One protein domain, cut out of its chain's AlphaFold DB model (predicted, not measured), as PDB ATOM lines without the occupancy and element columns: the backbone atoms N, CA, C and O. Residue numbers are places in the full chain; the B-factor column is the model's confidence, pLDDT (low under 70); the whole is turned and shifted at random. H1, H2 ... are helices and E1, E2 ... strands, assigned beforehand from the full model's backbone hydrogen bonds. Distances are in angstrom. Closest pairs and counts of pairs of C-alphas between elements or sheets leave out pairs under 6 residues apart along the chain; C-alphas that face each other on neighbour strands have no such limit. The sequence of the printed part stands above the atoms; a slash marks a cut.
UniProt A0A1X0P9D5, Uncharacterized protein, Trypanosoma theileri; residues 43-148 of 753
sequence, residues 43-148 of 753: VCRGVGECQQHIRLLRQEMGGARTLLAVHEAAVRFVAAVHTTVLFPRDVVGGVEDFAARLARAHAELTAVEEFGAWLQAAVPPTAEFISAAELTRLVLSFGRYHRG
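Overview. This is residues 43 to 148 of the 753 residues of an uncharacterized protein of Trypanosoma theileri (UniProt A0A1X0P9D5). Two long helices, H2 and H6, meet near one end of each and open from there as a wide V, with a small two-stranded sheet, E1 and E2, at its corner. H1 folds back with H2 as a helical hairpin that makes one end of the long axis, and the shorter helices H3, H4 and H5 gather at the other end, on the side of H6. The printed part has 106 residues, with six named helices and two named strands in the order H1, H2, E1, H3, H4, H5, E2, H6; the sheet's order is E1 - E2, antiparallel, and the class is mostly helix. The whole is elongated, spanning 47 by 30 by 26 A, and only just compact, close to loose, with a radius of gyration of the C-alphas of 15.2 A.

Arrangement. H1, residues 47 to 59, and H2, residues 67 to 84, form a helical hairpin and touch through residues 54 to 58 and 77 to 81 alone. Their closest C-alphas are those of Ile 54 and Val 81, 6.6 A apart, and they run opposite ways at a steep tilt of 41 degrees. E1, residues 85 to 88, is the antiparallel neighbour of E2, residues 129 to 131, at 144 degrees; N 87 and O 130 are within hydrogen-bond range at 2.8 A, as are N 130 and O 87 at 2.9 A. H3, residues 91 to 94, and H4, residues 98 to 106, touch only at the corner, with C-alphas 92 and 99 closest at 5.4 A. H5, residues 111 to 122, touches H4 with residues 111 to 112 alone, about perpendicular at 74 degrees; C-alphas 99 and 112 are closest at 6.0 A. H6, residues 132 to 147, touches H2 with residues 132 to 134 alone, about perpendicular at 82 degrees; the closest C-alphas, of His 82 and Ala 133, are 5.4 A apart. H5 and H6 only just touch, with 3 pairs of C-alphas within 8 A, Phe 115 and Phe 142 closest at 7.0 A. H2 and H4 are apart. In H1, H2, H4, H5 and H6 every O i to N i+4 pair is within hydrogen-bond range; H3 is too short for such a pair.

Along the chain. H1 begins at C-alpha 47, (218.190, 312.680, 237.150), and is 18.9 A long. H2 is 25.2 A long, E1 10.6 A, H3 5.1 A, H4 12.5 A, H5 15.8 A and E2 6.8 A. H6, 22.6 A long, ends at C-alpha 147, (224.909, 304.849, 216.078).

Size, cuts and confidence. The C-alphas farthest apart, of Arg 65 and Thr 110, are 46.7 A apart. The printed part has no cut, and no link is long. The mean pLDDT of the printed part is 92.3; residue 109 is under 70.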
ATOM      1  N   VAL A  43     211.951 322.507 238.934       96.25
ATOM      2  CA  VAL A  43     213.287 322.424 238.335       96.25
ATOM      3  C   VAL A  43     214.095 321.376 239.090       96.25
ATOM      4  O   VAL A  43     214.426 321.575 240.256       96.25
ATOM      5  N   CYS A  44     214.410 320.270 238.427       95.38
ATOM      6  CA  CYS A  44     215.175 319.170 238.999       95.38
ATOM      7  C   CYS A  44     216.680 319.442 238.910       95.38
ATOM      8  O   CYS A  44     217.176 319.907 237.880       95.38
ATOM      9  N   ARG A  45     217.413 319.100 239.975       94.12
ATOM     10  CA  ARG A  45     218.882 319.210 240.033       94.12
ATOM     11  C   ARG A  45     219.595 317.893 239.770       94.12
ATOM     12  O   ARG A  45     220.781 317.909 239.472       94.12
ATOM     13  N   GLY A  46     218.881 316.770 239.820       93.94
ATOM     14  CA  GLY A  46     219.422 315.450 239.505       93.94
ATOM     15  C   GLY A  46     218.451 314.585 238.704       93.94
ATOM     16  O   GLY A  46     217.228 314.738 238.774       93.94
ATOM     17  N   VAL A  47     218.995 313.619 237.956       92.81
ATOM     18  CA  VAL A  47     218.190 312.680 237.150       92.81
ATOM     19  C   VAL A  47     217.262 311.830 238.033       92.81
ATOM     20  O   VAL A  47     216.115 311.587 237.660       92.81
ATOM     21  N   GLY A  48     217.718 311.410 239.220       92.50
ATOM     22  CA  GLY A  48     216.911 310.612 240.154       92.50
ATOM     23  C   GLY A  48     215.715 311.376 240.738       92.50
ATOM     24  O   GLY A  48     214.606 310.843 240.787       92.50
ATOM     25  N   GLU A  49     215.915 312.643 241.107       93.00
ATOM     26  CA  GLU A  49     214.848 313.540 241.576       93.00
ATOM     27  C   GLU A  49     213.764 313.719 240.501       93.00
ATOM     28  O   GLU A  49     212.567 313.601 240.776       93.00
ATOM     29  N   CYS A  50     214.181 313.943 239.253       93.50
ATOM     30  CA  CYS A  50     213.283 314.067 238.108       93.50
ATOM     31  C   CYS A  50     212.421 312.815 237.914       93.50
ATOM     32  O   CYS A  50     211.197 312.902 237.793       93.50
ATOM     33  N   GLN A  51     213.023 311.625 237.970       93.06
ATOM     34  CA  GLN A  51     212.274 310.373 237.862       93.06
ATOM     35  C   GLN A  51     211.236 310.204 238.970       93.06
ATOM     36  O   GLN A  51     210.161 309.659 238.717       93.06
ATOM     37  N   GLN A  52     211.533 310.650 240.193       93.50
ATOM     38  CA  GLN A  52     210.573 310.602 241.289       93.50
ATOM     39  C   GLN A  52     209.351 311.475 240.983       93.50
ATOM     40  O   GLN A  52     208.223 311.001 241.121       93.50
ATOM     41  N   HIS A  53     209.559 312.692 240.476       93.44
ATOM     42  CA  HIS A  53     208.470 313.572 240.049       93.44
ATOM     43  C   HIS A  53     207.652 312.955 238.906       93.44
ATOM     44  O   HIS A  53     206.425 312.914 238.977       93.44
ATOM     45  N   ILE A  54     208.308 312.381 237.896       94.31
ATOM     46  CA  ILE A  54     207.633 311.701 236.778       94.31
ATOM     47  C   ILE A  54     206.801 310.504 237.271       94.31
ATOM     48  O   ILE A  54     205.673 310.299 236.817       94.31
ATOM     49  N   ARG A  55     207.306 309.730 238.243       93.75
ATOM     50  CA  ARG A  55     206.558 308.621 238.863       93.75
ATOM     51  C   ARG A  55     205.317 309.105 239.616       93.75
ATOM     52  O   ARG A  55     204.301 308.417 239.543       93.75
ATOM     53  N   LEU A  56     205.385 310.249 240.301       92.50
ATOM     54  CA  LEU A  56     204.235 310.849 240.989       92.50
ATOM     55  C   LEU A  56     203.166 311.306 239.990       92.50
ATOM     56  O   LEU A  56     202.008 310.924 240.132       92.50
ATOM     57  N   LEU A  57     203.565 312.012 238.924       92.06
ATOM     58  CA  LEU A  57     202.648 312.428 237.853       92.06
ATOM     59  C   LEU A  57     201.920 311.228 237.233       92.06
ATOM     60  O   LEU A  57     200.727 311.285 236.949       92.06
ATOM     61  N   ARG A  58     202.633 310.113 237.043       92.81
ATOM     62  CA  ARG A  58     202.068 308.878 236.490       92.81
ATOM     63  C   ARG A  58     200.947 308.295 237.359       92.81
ATOM     64  O   ARG A  58     199.970 307.794 236.808       92.81
ATOM     65  N   GLN A  59     201.078 308.331 238.688       88.69
ATOM     66  CA  GLN A  59     200.120 307.697 239.611       88.69
ATOM     67  C   GLN A  59     198.710 308.295 239.524       88.69
ATOM     68  O   GLN A  59     197.733 307.614 239.819       88.69
ATOM     69  N   GLU A  60     198.587 309.538 239.072       85.50
ATOM     70  CA  GLU A  60     197.313 310.257 239.026       85.50
ATOM     71  C   GLU A  60     196.504 309.984 237.746       85.50
ATOM     72  O   GLU A  60     195.347 310.385 237.653       85.50
ATOM     73  N   MET A  61     197.096 309.313 236.752       86.06
ATOM     74  CA  MET A  61     196.506 309.104 235.420       86.06
ATOM     75  C   MET A  61     196.154 307.638 235.111       86.06
ATOM     76  O   MET A  61     195.866 307.300 233.964       86.06
ATOM     77  N   GLY A  62     196.173 306.758 236.116       85.25
ATOM     78  CA  GLY A  62     195.867 305.333 235.957       85.25
ATOM     79  C   GLY A  62     194.370 305.002 235.855       85.25
ATOM     80  O   GLY A  62     193.503 305.815 236.164       85.25
ATOM     81  N   GLY A  63     194.066 303.760 235.462       91.69
ATOM     82  CA  GLY A  63     192.708 303.204 235.496       91.69
ATOM     83  C   GLY A  63     191.969 303.166 234.152       91.69
ATOM     84  O   GLY A  63     190.750 302.989 234.133       91.69
ATOM     85  N   ALA A  64     192.676 303.298 233.028       95.00
ATOM     86  CA  ALA A  64     192.087 303.226 231.695       95.00
ATOM     87  C   ALA A  64     191.496 301.833 231.395       95.00
ATOM     88  O   ALA A  64     192.081 300.802 231.737       95.00
ATOM     89  N   ARG A  65     190.321 301.803 230.751       94.94
ATOM     90  CA  ARG A  65     189.576 300.565 230.429       94.94
ATOM     91  C   ARG A  65     189.657 300.148 228.958       94.94
ATOM     92  O   ARG A  65     189.338 299.006 228.647       94.94
ATOM     93  N   THR A  66     190.064 301.064 228.083       95.50
ATOM     94  CA  THR A  66     190.185 300.881 226.630       95.50
ATOM     95  C   THR A  66     191.519 301.441 226.149       95.50
ATOM     96  O   THR A  66     192.124 302.277 226.829       95.50
ATOM     97  N   LEU A  67     191.965 301.015 224.969       96.25
ATOM     98  CA  LEU A  67     193.187 301.518 224.347       96.25
ATOM     99  C   LEU A  67     193.115 303.025 224.062       96.25
ATOM    100  O   LEU A  67     194.091 303.732 224.309       96.25
ATOM    101  N   LEU A  68     191.948 303.537 223.648       96.25
ATOM    102  CA  LEU A  68     191.710 304.976 223.482       96.25
ATOM    103  C   LEU A  68     191.985 305.751 224.780       96.25
ATOM    104  O   LEU A  68     192.704 306.746 224.768       96.25
ATOM    105  N   ALA A  69     191.477 305.267 225.916       95.69
ATOM    106  CA  ALA A  69     191.704 305.915 227.207       95.69
ATOM    107  C   ALA A  69     193.181 305.852 227.644       95.69
ATOM    108  O   ALA A  69     193.673 306.800 228.258       95.69
ATOM    109  N   VAL A  70     193.903 304.772 227.310       96.88
ATOM    110  CA  VAL A  70     195.361 304.688 227.526       96.88
ATOM    111  C   VAL A  70     196.088 305.711 226.651       96.88
ATOM    112  O   VAL A  70     196.977 306.394 227.152       96.88
ATOM    113  N   HIS A  71     195.694 305.872 225.385       96.62
ATOM    114  CA  HIS A  71     196.264 306.871 224.473       96.62
ATOM    115  C   HIS A  71     196.066 308.296 224.998       96.62
ATOM    116  O   HIS A  71     197.027 309.056 225.116       96.62
ATOM    117  N   GLU A  72     194.854 308.647 225.425       95.88
ATOM    118  CA  GLU A  72     194.578 309.967 226.003       95.88
ATOM    119  C   GLU A  72     195.301 310.201 227.337       95.88
ATOM    120  O   GLU A  72     195.700 311.328 227.640       95.88
ATOM    121  N   ALA A  73     195.473 309.165 228.162       96.44
ATOM    122  CA  ALA A  73     196.278 309.249 229.380       96.44
ATOM    123  C   ALA A  73     197.768 309.448 229.057       96.44
ATOM    124  O   ALA A  73     198.402 310.310 229.657       96.44
ATOM    125  N   ALA A  74     198.304 308.722 228.073       96.00
ATOM    126  CA  ALA A  74     199.688 308.827 227.623       96.00
ATOM    127  C   ALA A  74     200.021 310.230 227.094       96.00
ATOM    128  O   ALA A  74     200.995 310.839 227.536       96.00
ATOM    129  N   VAL A  75     199.183 310.775 226.203       94.75
ATOM    130  CA  VAL A  75     199.366 312.125 225.644       94.75
ATOM    131  C   VAL A  75     199.306 313.185 226.746       94.75
ATOM    132  O   VAL A  75     200.182 314.050 226.817       94.75
ATOM    133  N   ARG A  76     198.325 313.100 227.656       95.56
ATOM    134  CA  ARG A  76     198.229 314.017 228.807       95.56
ATOM    135  C   ARG A  76     199.420 313.891 229.750       95.56
ATOM    136  O   ARG A  76     199.897 314.906 230.246       95.56
ATOM    137  N   PHE A  77     199.915 312.678 229.973       96.12
ATOM    138  CA  PHE A  77     201.077 312.434 230.816       96.12
ATOM    139  C   PHE A  77     202.340 313.064 230.242       96.12
ATOM    140  O   PHE A  77     203.008 313.813 230.950       96.12
ATOM    141  N   VAL A  78     202.643 312.834 228.962       94.81
ATOM    142  CA  VAL A  78     203.817 313.446 228.324       94.81
ATOM    143  C   VAL A  78     203.693 314.971 228.291       94.81
ATOM    144  O   VAL A  78     204.662 315.659 228.607       94.81
ATOM    145  N   ALA A  79     202.502 315.514 228.017       94.88
ATOM    146  CA  ALA A  79     202.258 316.958 228.076       94.88
ATOM    147  C   ALA A  79     202.445 317.534 229.495       94.88
ATOM    148  O   ALA A  79     203.020 318.614 229.661       94.88
ATOM    149  N   ALA A  80     202.013 316.808 230.532       95.12
ATOM    150  CA  ALA A  80     202.257 317.187 231.920       95.12
ATOM    151  C   ALA A  80     203.760 317.180 232.228       95.12
ATOM    152  O   ALA A  80     204.279 318.182 232.704       95.12
ATOM    153  N   VAL A  81     204.493 316.121 231.867       95.56
ATOM    154  CA  VAL A  81     205.954 316.064 232.060       95.56
ATOM    155  C   VAL A  81     206.657 317.213 231.332       95.56
ATOM    156  O   VAL A  81     207.543 317.840 231.909       95.56
ATOM    157  N   HIS A  82     206.229 317.542 230.111       94.44
ATOM    158  CA  HIS A  82     206.792 318.644 229.331       94.44
ATOM    159  C   HIS A  82     206.609 320.014 230.012       94.44
ATOM    160  O   HIS A  82     207.438 320.906 229.846       94.44
ATOM    161  N   THR A  83     205.520 320.205 230.757       95.00
ATOM    162  CA  THR A  83     205.169 321.498 231.366       95.00
ATOM    163  C   THR A  83     205.579 321.616 232.831       95.00
ATOM    164  O   THR A  83     205.815 322.729 233.297       95.00
ATOM    165  N   THR A  84     205.687 320.503 233.562       95.44
ATOM    166  CA  THR A  84     205.910 320.527 235.014       95.44
ATOM    167  C   THR A  84     207.291 320.067 235.454       95.44
ATOM    168  O   THR A  84     207.678 320.404 236.565       95.44
ATOM    169  N   VAL A  85     208.020 319.277 234.658       96.50
ATOM    170  CA  VAL A  85     209.331 318.731 235.057       96.50
ATOM    171  C   VAL A  85     210.414 319.312 234.160       96.50
ATOM    172  O   VAL A  85     210.509 318.966 232.981       96.50
ATOM    173  N   LEU A  86     211.215 320.211 234.721       96.81
ATOM    174  CA  LEU A  86     212.191 321.015 233.995       96.81
ATOM    175  C   LEU A  86     213.610 320.775 234.522       96.81
ATOM    176  O   LEU A  86     213.810 320.442 235.685       96.81
ATOM    177  N   PHE A  87     214.596 321.004 233.669       96.25
ATOM    178  CA  PHE A  87     216.016 321.074 233.994       96.25
ATOM    179  C   PHE A  87     216.560 322.457 233.626       96.25
ATOM    180  O   PHE A  87     216.015 323.099 232.720       96.25
ATOM    181  N   PRO A  88     217.631 322.933 234.288       95.50
ATOM    182  CA  PRO A  88     218.365 324.096 233.800       95.50
ATOM    183  C   PRO A  88     218.913 323.822 232.393       95.50
ATOM    184  O   PRO A  88     219.230 322.682 232.060       95.50
ATOM    185  N   ARG A  89     219.048 324.866 231.565       93.25
ATOM    186  CA  ARG A  89     219.627 324.754 230.215       93.25
ATOM    187  C   ARG A  89     221.003 324.088 230.222       93.25
ATOM    188  O   ARG A  89     221.269 323.242 229.373       93.25
ATOM    189  N   ASP A  90     221.879 324.491 231.139       93.12
ATOM    190  CA  ASP A  90     223.189 323.859 231.306       93.12
ATOM    191  C   ASP A  90     223.028 322.530 232.048       93.12
ATOM    192  O   ASP A  90     223.275 322.418 233.245       93.12
ATOM    193  N   VAL A  91     222.539 321.517 231.334       93.69
ATOM    194  CA  VAL A  91     222.320 320.181 231.894       93.69
ATOM    195  C   VAL A  91     223.654 319.489 232.191       93.69
ATOM    196  O   VAL A  91     223.768 318.749 233.162       93.69
ATOM    197  N   VAL A  92     224.675 319.735 231.368       92.06
ATOM    198  CA  VAL A  92     225.983 319.078 231.489       92.06
ATOM    199  C   VAL A  92     226.733 319.557 232.733       92.06
ATOM    200  O   VAL A  92     227.268 318.723 233.461       92.06
ATOM    201  N   GLY A  93     226.756 320.869 232.990       90.81
ATOM    202  CA  GLY A  93     227.410 321.450 234.164       90.81
ATOM    203  C   GLY A  93     226.503 321.596 235.389       90.81
ATOM    204  O   GLY A  93     226.987 321.561 236.518       90.81
ATOM    205  N   GLY A  94     225.193 321.755 235.185       88.50
ATOM    206  CA  GLY A  94     224.239 322.143 236.228       88.50
ATOM    207  C   GLY A  94     223.336 321.032 236.768       88.50
ATOM    208  O   GLY A  94     222.601 321.289 237.723       88.50
ATOM    209  N   VAL A  95     223.355 319.823 236.189       93.88
ATOM    210  CA  VAL A  95     222.559 318.677 236.667       93.88
ATOM    211  C   VAL A  95     223.472 317.571 237.178       93.88
ATOM    212  O   VAL A  95     224.284 317.003 236.445       93.88
ATOM    213  N   GLU A  96     223.288 317.225 238.447       92.12
ATOM    214  CA  GLU A  96     224.018 316.165 239.129       92.12
ATOM    215  C   GLU A  96     223.844 314.822 238.400       92.12
ATOM    216  O   GLU A  96     222.760 314.464 237.923       92.12
ATOM    217  N   ASP A  97     224.941 314.070 238.308       89.75
ATOM    218  CA  ASP A  97     225.067 312.770 237.640       89.75
ATOM    219  C   ASP A  97     224.792 312.729 236.126       89.75
ATOM    220  O   ASP A  97     224.977 311.663 235.530       89.75
ATOM    221  N   PHE A  98     224.362 313.818 235.473       93.94
ATOM    222  CA  PHE A  98     224.001 313.772 234.049       93.94
ATOM    223  C   PHE A  98     225.207 313.424 233.170       93.94
ATOM    224  O   PHE A  98     225.170 312.424 232.452       93.94
ATOM    225  N   ALA A  99     226.300 314.186 233.279       92.62
ATOM    226  CA  ALA A  99     227.520 313.956 232.500       92.62
ATOM    227  C   ALA A  99     228.094 312.545 232.729       92.62
ATOM    228  O   ALA A  99     228.423 311.836 231.780       92.62
ATOM    229  N   ALA A 100     228.124 312.088 233.986       90.94
ATOM    230  CA  ALA A 100     228.602 310.751 234.341       90.94
ATOM    231  C   ALA A 100     227.698 309.621 233.809       90.94
ATOM    232  O   ALA A 100     228.169 308.520 233.523       90.94
ATOM    233  N   ARG A 101     226.384 309.844 233.692       91.75
ATOM    234  CA  ARG A 101     225.447 308.880 233.084       91.75
ATOM    235  C   ARG A 101     225.570 308.864 231.564       91.75
ATOM    236  O   ARG A 101     225.635 307.779 230.995       91.75
ATOM    237  N   LEU A 102     225.673 310.033 230.935       91.12
ATOM    238  CA  LEU A 102     225.857 310.163 229.492       91.12
ATOM    239  C   LEU A 102     227.172 309.509 229.035       91.12
ATOM    240  O   LEU A 102     227.150 308.657 228.150       91.12
ATOM    241  N   ALA A 103     228.292 309.812 229.697       89.81
ATOM    242  CA  ALA A 103     229.588 309.205 229.388       89.81
ATOM    243  C   ALA A 103     229.552 307.669 229.507       89.81
ATOM    244  O   ALA A 103     230.095 306.958 228.664       89.81
ATOM    245  N   ARG A 104     228.850 307.131 230.516       88.44
ATOM    246  CA  ARG A 104     228.658 305.677 230.664       88.44
ATOM    247  C   ARG A 104     227.799 305.069 229.556       88.44
ATOM    248  O   ARG A 104     228.094 303.961 229.121       88.44
ATOM    249  N   ALA A 105     226.752 305.763 229.116       86.12
ATOM    250  CA  ALA A 105     225.841 305.276 228.079       86.12
ATOM    251  C   ALA A 105     226.507 305.172 226.696       86.12
ATOM    252  O   ALA A 105     226.180 304.272 225.917       86.12
ATOM    253  N   HIS A 106     227.446 306.075 226.405       83.25
ATOM    254  CA  HIS A 106     228.136 306.148 225.114       83.25
ATOM    255  C   HIS A 106     229.549 305.553 225.129       83.25
ATOM    256  O   HIS A 106     230.122 305.362 224.066       83.25
ATOM    257  N   ALA A 107     230.080 305.199 226.307       80.56
ATOM    258  CA  ALA A 107     231.423 304.642 226.500       80.56
ATOM    259  C   ALA A 107     232.570 305.512 225.933       80.56
ATOM    260  O   ALA A 107     233.672 305.014 225.715       80.56
ATOM    261  N   GLU A 108     232.326 306.813 225.752       77.38
ATOM    262  CA  GLU A 108     233.264 307.781 225.178       77.38
ATOM    263  C   GLU A 108     233.331 309.038 226.053       77.38
ATOM    264  O   GLU A 108     232.310 309.572 226.490       77.38
ATOM    265  N   LEU A 109     234.552 309.514 226.324       67.88
ATOM    266  CA  LEU A 109     234.793 310.709 227.145       67.88
ATOM    267  C   LEU A 109     234.381 312.002 226.422       67.88
ATOM    268  O   LEU A 109     233.943 312.943 227.080       67.88
ATOM    269  N   THR A 110     234.466 312.038 225.088       86.88
ATOM    270  CA  THR A 110     234.090 313.205 224.267       86.88
ATOM    271  C   THR A 110     232.579 313.370 224.126       86.88
ATOM    272  O   THR A 110     232.112 314.474 223.853       86.88
ATOM    273  N   ALA A 111     231.797 312.322 224.417       87.75
ATOM    274  CA  ALA A 111     230.340 312.333 224.287       87.75
ATOM    275  C   ALA A 111     229.671 313.460 225.092       87.75
ATOM    276  O   ALA A 111     228.613 313.951 224.710       87.75
ATOM    277  N   VAL A 112     230.275 313.888 226.205       91.06
ATOM    278  CA  VAL A 112     229.747 314.981 227.035       91.06
ATOM    279  C   VAL A 112     229.893 316.339 226.344       91.06
ATOM    280  O   VAL A 112     228.945 317.125 226.331       91.06
ATOM    281  N   GLU A 113     231.055 316.609 225.750       92.00
ATOM    282  CA  GLU A 113     231.322 317.854 225.017       92.00
ATOM    283  C   GLU A 113     230.509 317.906 223.718       92.00
ATOM    284  O   GLU A 113     229.861 318.912 223.421       92.00
ATOM    285  N   GLU A 114     230.468 316.787 222.991       94.00
ATOM    286  CA  GLU A 114     229.688 316.628 221.762       94.00
ATOM    287  C   GLU A 114     228.188 316.790 222.020       94.00
ATOM    288  O   GLU A 114     227.504 317.505 221.284       94.00
ATOM    289  N   PHE A 115     227.669 316.214 223.110       95.31
ATOM    290  CA  PHE A 115     226.282 316.435 223.508       95.31
ATOM    291  C   PHE A 115     226.022 317.891 223.904       95.31
ATOM    292  O   PHE A 115     224.945 318.415 223.628       95.31
ATOM    293  N   GLY A 116     226.997 318.574 224.512       94.12
ATOM    294  CA  GLY A 116     226.920 320.011 224.772       94.12
ATOM    295  C   GLY A 116     226.710 320.818 223.487       94.12
ATOM    296  O   GLY A 116     225.812 321.661 223.430       94.12
ATOM    297  N   ALA A 117     227.471 320.517 222.432       93.50
ATOM    298  CA  ALA A 117     227.294 321.130 221.113       93.50
ATOM    299  C   ALA A 117     225.953 320.738 220.462       93.50
ATOM    300  O   ALA A 117     225.254 321.596 219.918       93.50
ATOM    301  N   TRP A 118     225.545 319.470 220.582       94.31
ATOM    302  CA  TRP A 118     224.254 318.969 220.099       94.31
ATOM    303  C   TRP A 118     223.069 319.702 220.739       94.31
ATOM    304  O   TRP A 118     222.155 320.159 220.052       94.31
ATOM    305  N   LEU A 119     223.115 319.871 222.062       94.44
ATOM    306  CA  LEU A 119     222.120 320.601 222.840       94.44
ATOM    307  C   LEU A 119     222.045 322.068 222.402       94.44
ATOM    308  O   LEU A 119     220.950 322.606 222.253       94.44
ATOM    309  N   GLN A 120     223.191 322.714 222.166       92.38
ATOM    310  CA  GLN A 120     223.245 324.102 221.697       92.38
ATOM    311  C   GLN A 120     222.675 324.274 220.285       92.38
ATOM    312  O   GLN A 120     222.024 325.284 220.021       92.38
ATOM    313  N   ALA A 121     222.895 323.304 219.395       90.56
ATOM    314  CA  ALA A 121     222.353 323.327 218.039       90.56
ATOM    315  C   ALA A 121     220.832 323.102 218.016       90.56
ATOM    316  O   ALA A 121     220.128 323.727 217.222       90.56
ATOM    317  N   ALA A 122     220.317 322.232 218.893       88.69
ATOM    318  CA  ALA A 122     218.903 321.864 218.918       88.69
ATOM    319  C   ALA A 122     218.023 322.821 219.744       88.69
ATOM    320  O   ALA A 122     216.858 323.033 219.404       88.69
ATOM    321  N   VAL A 123     218.552 323.411 220.825       88.88
ATOM    322  CA  VAL A 123     217.772 324.223 221.771       88.88
ATOM    323  C   VAL A 123     218.057 325.721 221.591       88.88
ATOM    324  O   VAL A 123     219.199 326.157 221.776       88.88
ATOM    325  N   PRO A 124     217.028 326.557 221.326       87.81
ATOM    326  CA  PRO A 124     217.202 327.992 221.103       87.81
ATOM    327  C   PRO A 124     217.993 328.679 222.225       87.81
ATOM    328  O   PRO A 124     217.731 328.388 223.392       87.81
ATOM    329  N   PRO A 125     218.901 329.632 221.929       85.19
ATOM    330  CA  PRO A 125     219.749 330.317 222.921       85.19
ATOM    331  C   PRO A 125     218.977 331.086 224.003       85.19
ATOM    332  O   PRO A 125     219.523 331.375 225.060       85.19
ATOM    333  N   THR A 126     217.701 331.378 223.767       89.06
ATOM    334  CA  THR A 126     216.823 332.109 224.688       89.06
ATOM    335  C   THR A 126     216.164 331.237 225.756       89.06
ATOM    336  O   THR A 126     215.595 331.776 226.699       89.06
ATOM    337  N   ALA A 127     216.202 329.907 225.628       91.50
ATOM    338  CA  ALA A 127     215.593 329.010 226.605       91.50
ATOM    339  C   ALA A 127     216.471 328.871 227.863       91.50
ATOM    340  O   ALA A 127     217.613 328.416 227.778       91.50
ATOM    341  N   GLU A 128     215.930 329.242 229.025       93.38
ATOM    342  CA  GLU A 128     216.588 329.078 230.336       93.38
ATOM    343  C   GLU A 128     216.424 327.665 230.911       93.38
ATOM    344  O   GLU A 128     217.300 327.169 231.621       93.38
ATOM    345  N   PHE A 129     215.316 327.006 230.572       95.38
ATOM    346  CA  PHE A 129     214.962 325.675 231.051       95.38
ATOM    347  C   PHE A 129     214.632 324.750 229.886       95.38
ATOM    348  O   PHE A 129     214.125 325.188 228.851       95.38
ATOM    349  N   ILE A 130     214.872 323.458 230.087       95.69
ATOM    350  CA  ILE A 130     214.489 322.394 229.165       95.69
ATOM    351  C   ILE A 130     213.589 321.386 229.870       95.69
ATOM    352  O   ILE A 130     213.828 321.030 231.020       95.69
ATOM    353  N   SER A 131     212.534 320.921 229.205       95.75
ATOM    354  CA  SER A 131     211.654 319.917 229.801       95.75
ATOM    355  C   SER A 131     212.323 318.543 229.853       95.75
ATOM    356  O   SER A 131     213.128 318.190 228.990       95.75
ATOM    357  N   ALA A 132     211.970 317.729 230.847       95.38
ATOM    358  CA  ALA A 132     212.494 316.369 230.968       95.38
ATOM    359  C   ALA A 132     212.132 315.492 229.757       95.38
ATOM    360  O   ALA A 132     212.941 314.667 229.325       95.38
ATOM    361  N   ALA A 133     210.939 315.689 229.187       93.94
ATOM    362  CA  ALA A 133     210.513 315.011 227.967       93.94
ATOM    363  C   ALA A 133     211.410 315.389 226.777       93.94
ATOM    364  O   ALA A 133     211.897 314.504 226.078       93.94
ATOM    365  N   GLU A 134     211.698 316.680 226.591       93.88
ATOM    366  CA  GLU A 134     212.538 317.145 225.485       93.88
ATOM    367  C   GLU A 134     214.006 316.738 225.658       93.88
ATOM    368  O   GLU A 134     214.630 316.245 224.722       93.88
ATOM    369  N   LEU A 135     214.545 316.815 226.878       95.12
ATOM    370  CA  LEU A 135     215.889 316.317 227.172       95.12
ATOM    371  C   LEU A 135     216.011 314.808 226.904       95.12
ATOM    372  O   LEU A 135     217.024 314.354 226.373       95.12
ATOM    373  N   THR A 136     214.968 314.027 227.207       93.94
ATOM    374  CA  THR A 136     214.922 312.593 226.871       93.94
ATOM    375  C   THR A 136     215.003 312.387 225.356       93.94
ATOM    376  O   THR A 136     215.794 311.568 224.887       93.94
ATOM    377  N   ARG A 137     214.238 313.164 224.578       92.88
ATOM    378  CA  ARG A 137     214.261 313.119 223.106       92.88
ATOM    379  C   ARG A 137     215.619 313.528 222.541       92.88
ATOM    380  O   ARG A 137     216.081 312.910 221.584       92.88
ATOM    381  N   LEU A 138     216.293 314.502 223.151       93.94
ATOM    382  CA  LEU A 138     217.644 314.907 222.766       93.94
ATOM    383  C   LEU A 138     218.668 313.797 222.988       93.94
ATOM    384  O   LEU A 138     219.394 313.481 222.048       93.94
ATOM    385  N   VAL A 139     218.680 313.156 224.161       94.00
ATOM    386  CA  VAL A 139     219.575 312.017 224.450       94.00
ATOM    387  C   VAL A 139     219.329 310.864 223.470       94.00
ATOM    388  O   VAL A 139     220.279 310.331 222.898       94.00
ATOM    389  N   LEU A 140     218.063 310.528 223.197       91.75
ATOM    390  CA  LEU A 140     217.714 309.511 222.197       91.75
ATOM    391  C   LEU A 140     218.188 309.906 220.790       91.75
ATOM    392  O   LEU A 140     218.751 309.079 220.076       91.75
ATOM    393  N   SER A 141     217.991 311.167 220.387       93.12
ATOM    394  CA  SER A 141     218.411 311.658 219.070       93.12
ATOM    395  C   SER A 141     219.929 311.709 218.904       93.12
ATOM    396  O   SER A 141     220.425 311.400 217.827       93.12
ATOM    397  N   PHE A 142     220.660 312.030 219.971       93.81
ATOM    398  CA  PHE A 142     222.116 312.034 219.991       93.81
ATOM    399  C   PHE A 142     222.652 310.613 219.795       93.81
ATOM    400  O   PHE A 142     223.435 310.352 218.887       93.81
ATOM    401  N   GLY A 143     222.143 309.645 220.561       91.38
ATOM    402  CA  GLY A 143     222.514 308.247 220.354       91.38
ATOM    403  C   GLY A 143     222.126 307.703 218.984       91.38
ATOM    404  O   GLY A 143     222.902 306.954 218.388       91.38
ATOM    405  N   ARG A 144     220.976 308.120 218.443       91.62
ATOM    406  CA  ARG A 144     220.555 307.787 217.075       91.62
ATOM    407  C   ARG A 144     221.504 308.358 216.022       91.62
ATOM    408  O   ARG A 144     221.810 307.652 215.068       91.62
ATOM    409  N   TYR A 145     221.973 309.591 216.201       92.75
ATOM    410  CA  TYR A 145     222.940 310.224 215.310       92.75
ATOM    411  C   TYR A 145     224.275 309.469 215.317       92.75
ATOM    412  O   TYR A 145     224.736 309.063 214.258       92.75
ATOM    413  N   HIS A 146     224.845 309.165 216.487       90.75
ATOM    414  CA  HIS A 146     226.144 308.480 216.567       90.75
ATOM    415  C   HIS A 146     226.098 307.007 216.140       90.75
ATOM    416  O   HIS A 146     227.023 306.526 215.490       90.75
ATOM    417  N   ARG A 147     225.033 306.266 216.478       89.25
ATOM    418  CA  ARG A 147     224.909 304.849 216.078       89.25
ATOM    419  C   ARG A 147     224.437 304.670 214.635       89.25
ATOM    420  O   ARG A 147     224.711 303.635 214.032       89.25
ATOM    421  N   GLY A 148     223.717 305.655 214.111       90.69
ATOM    422  CA  GLY A 148     223.049 305.592 212.821       90.69
ATOM    423  C   GLY A 148     221.816 304.678 212.808       90.69
ATOM    424  O   GLY A 148     221.605 303.820 213.666       90.69
TER     425      GLY A 148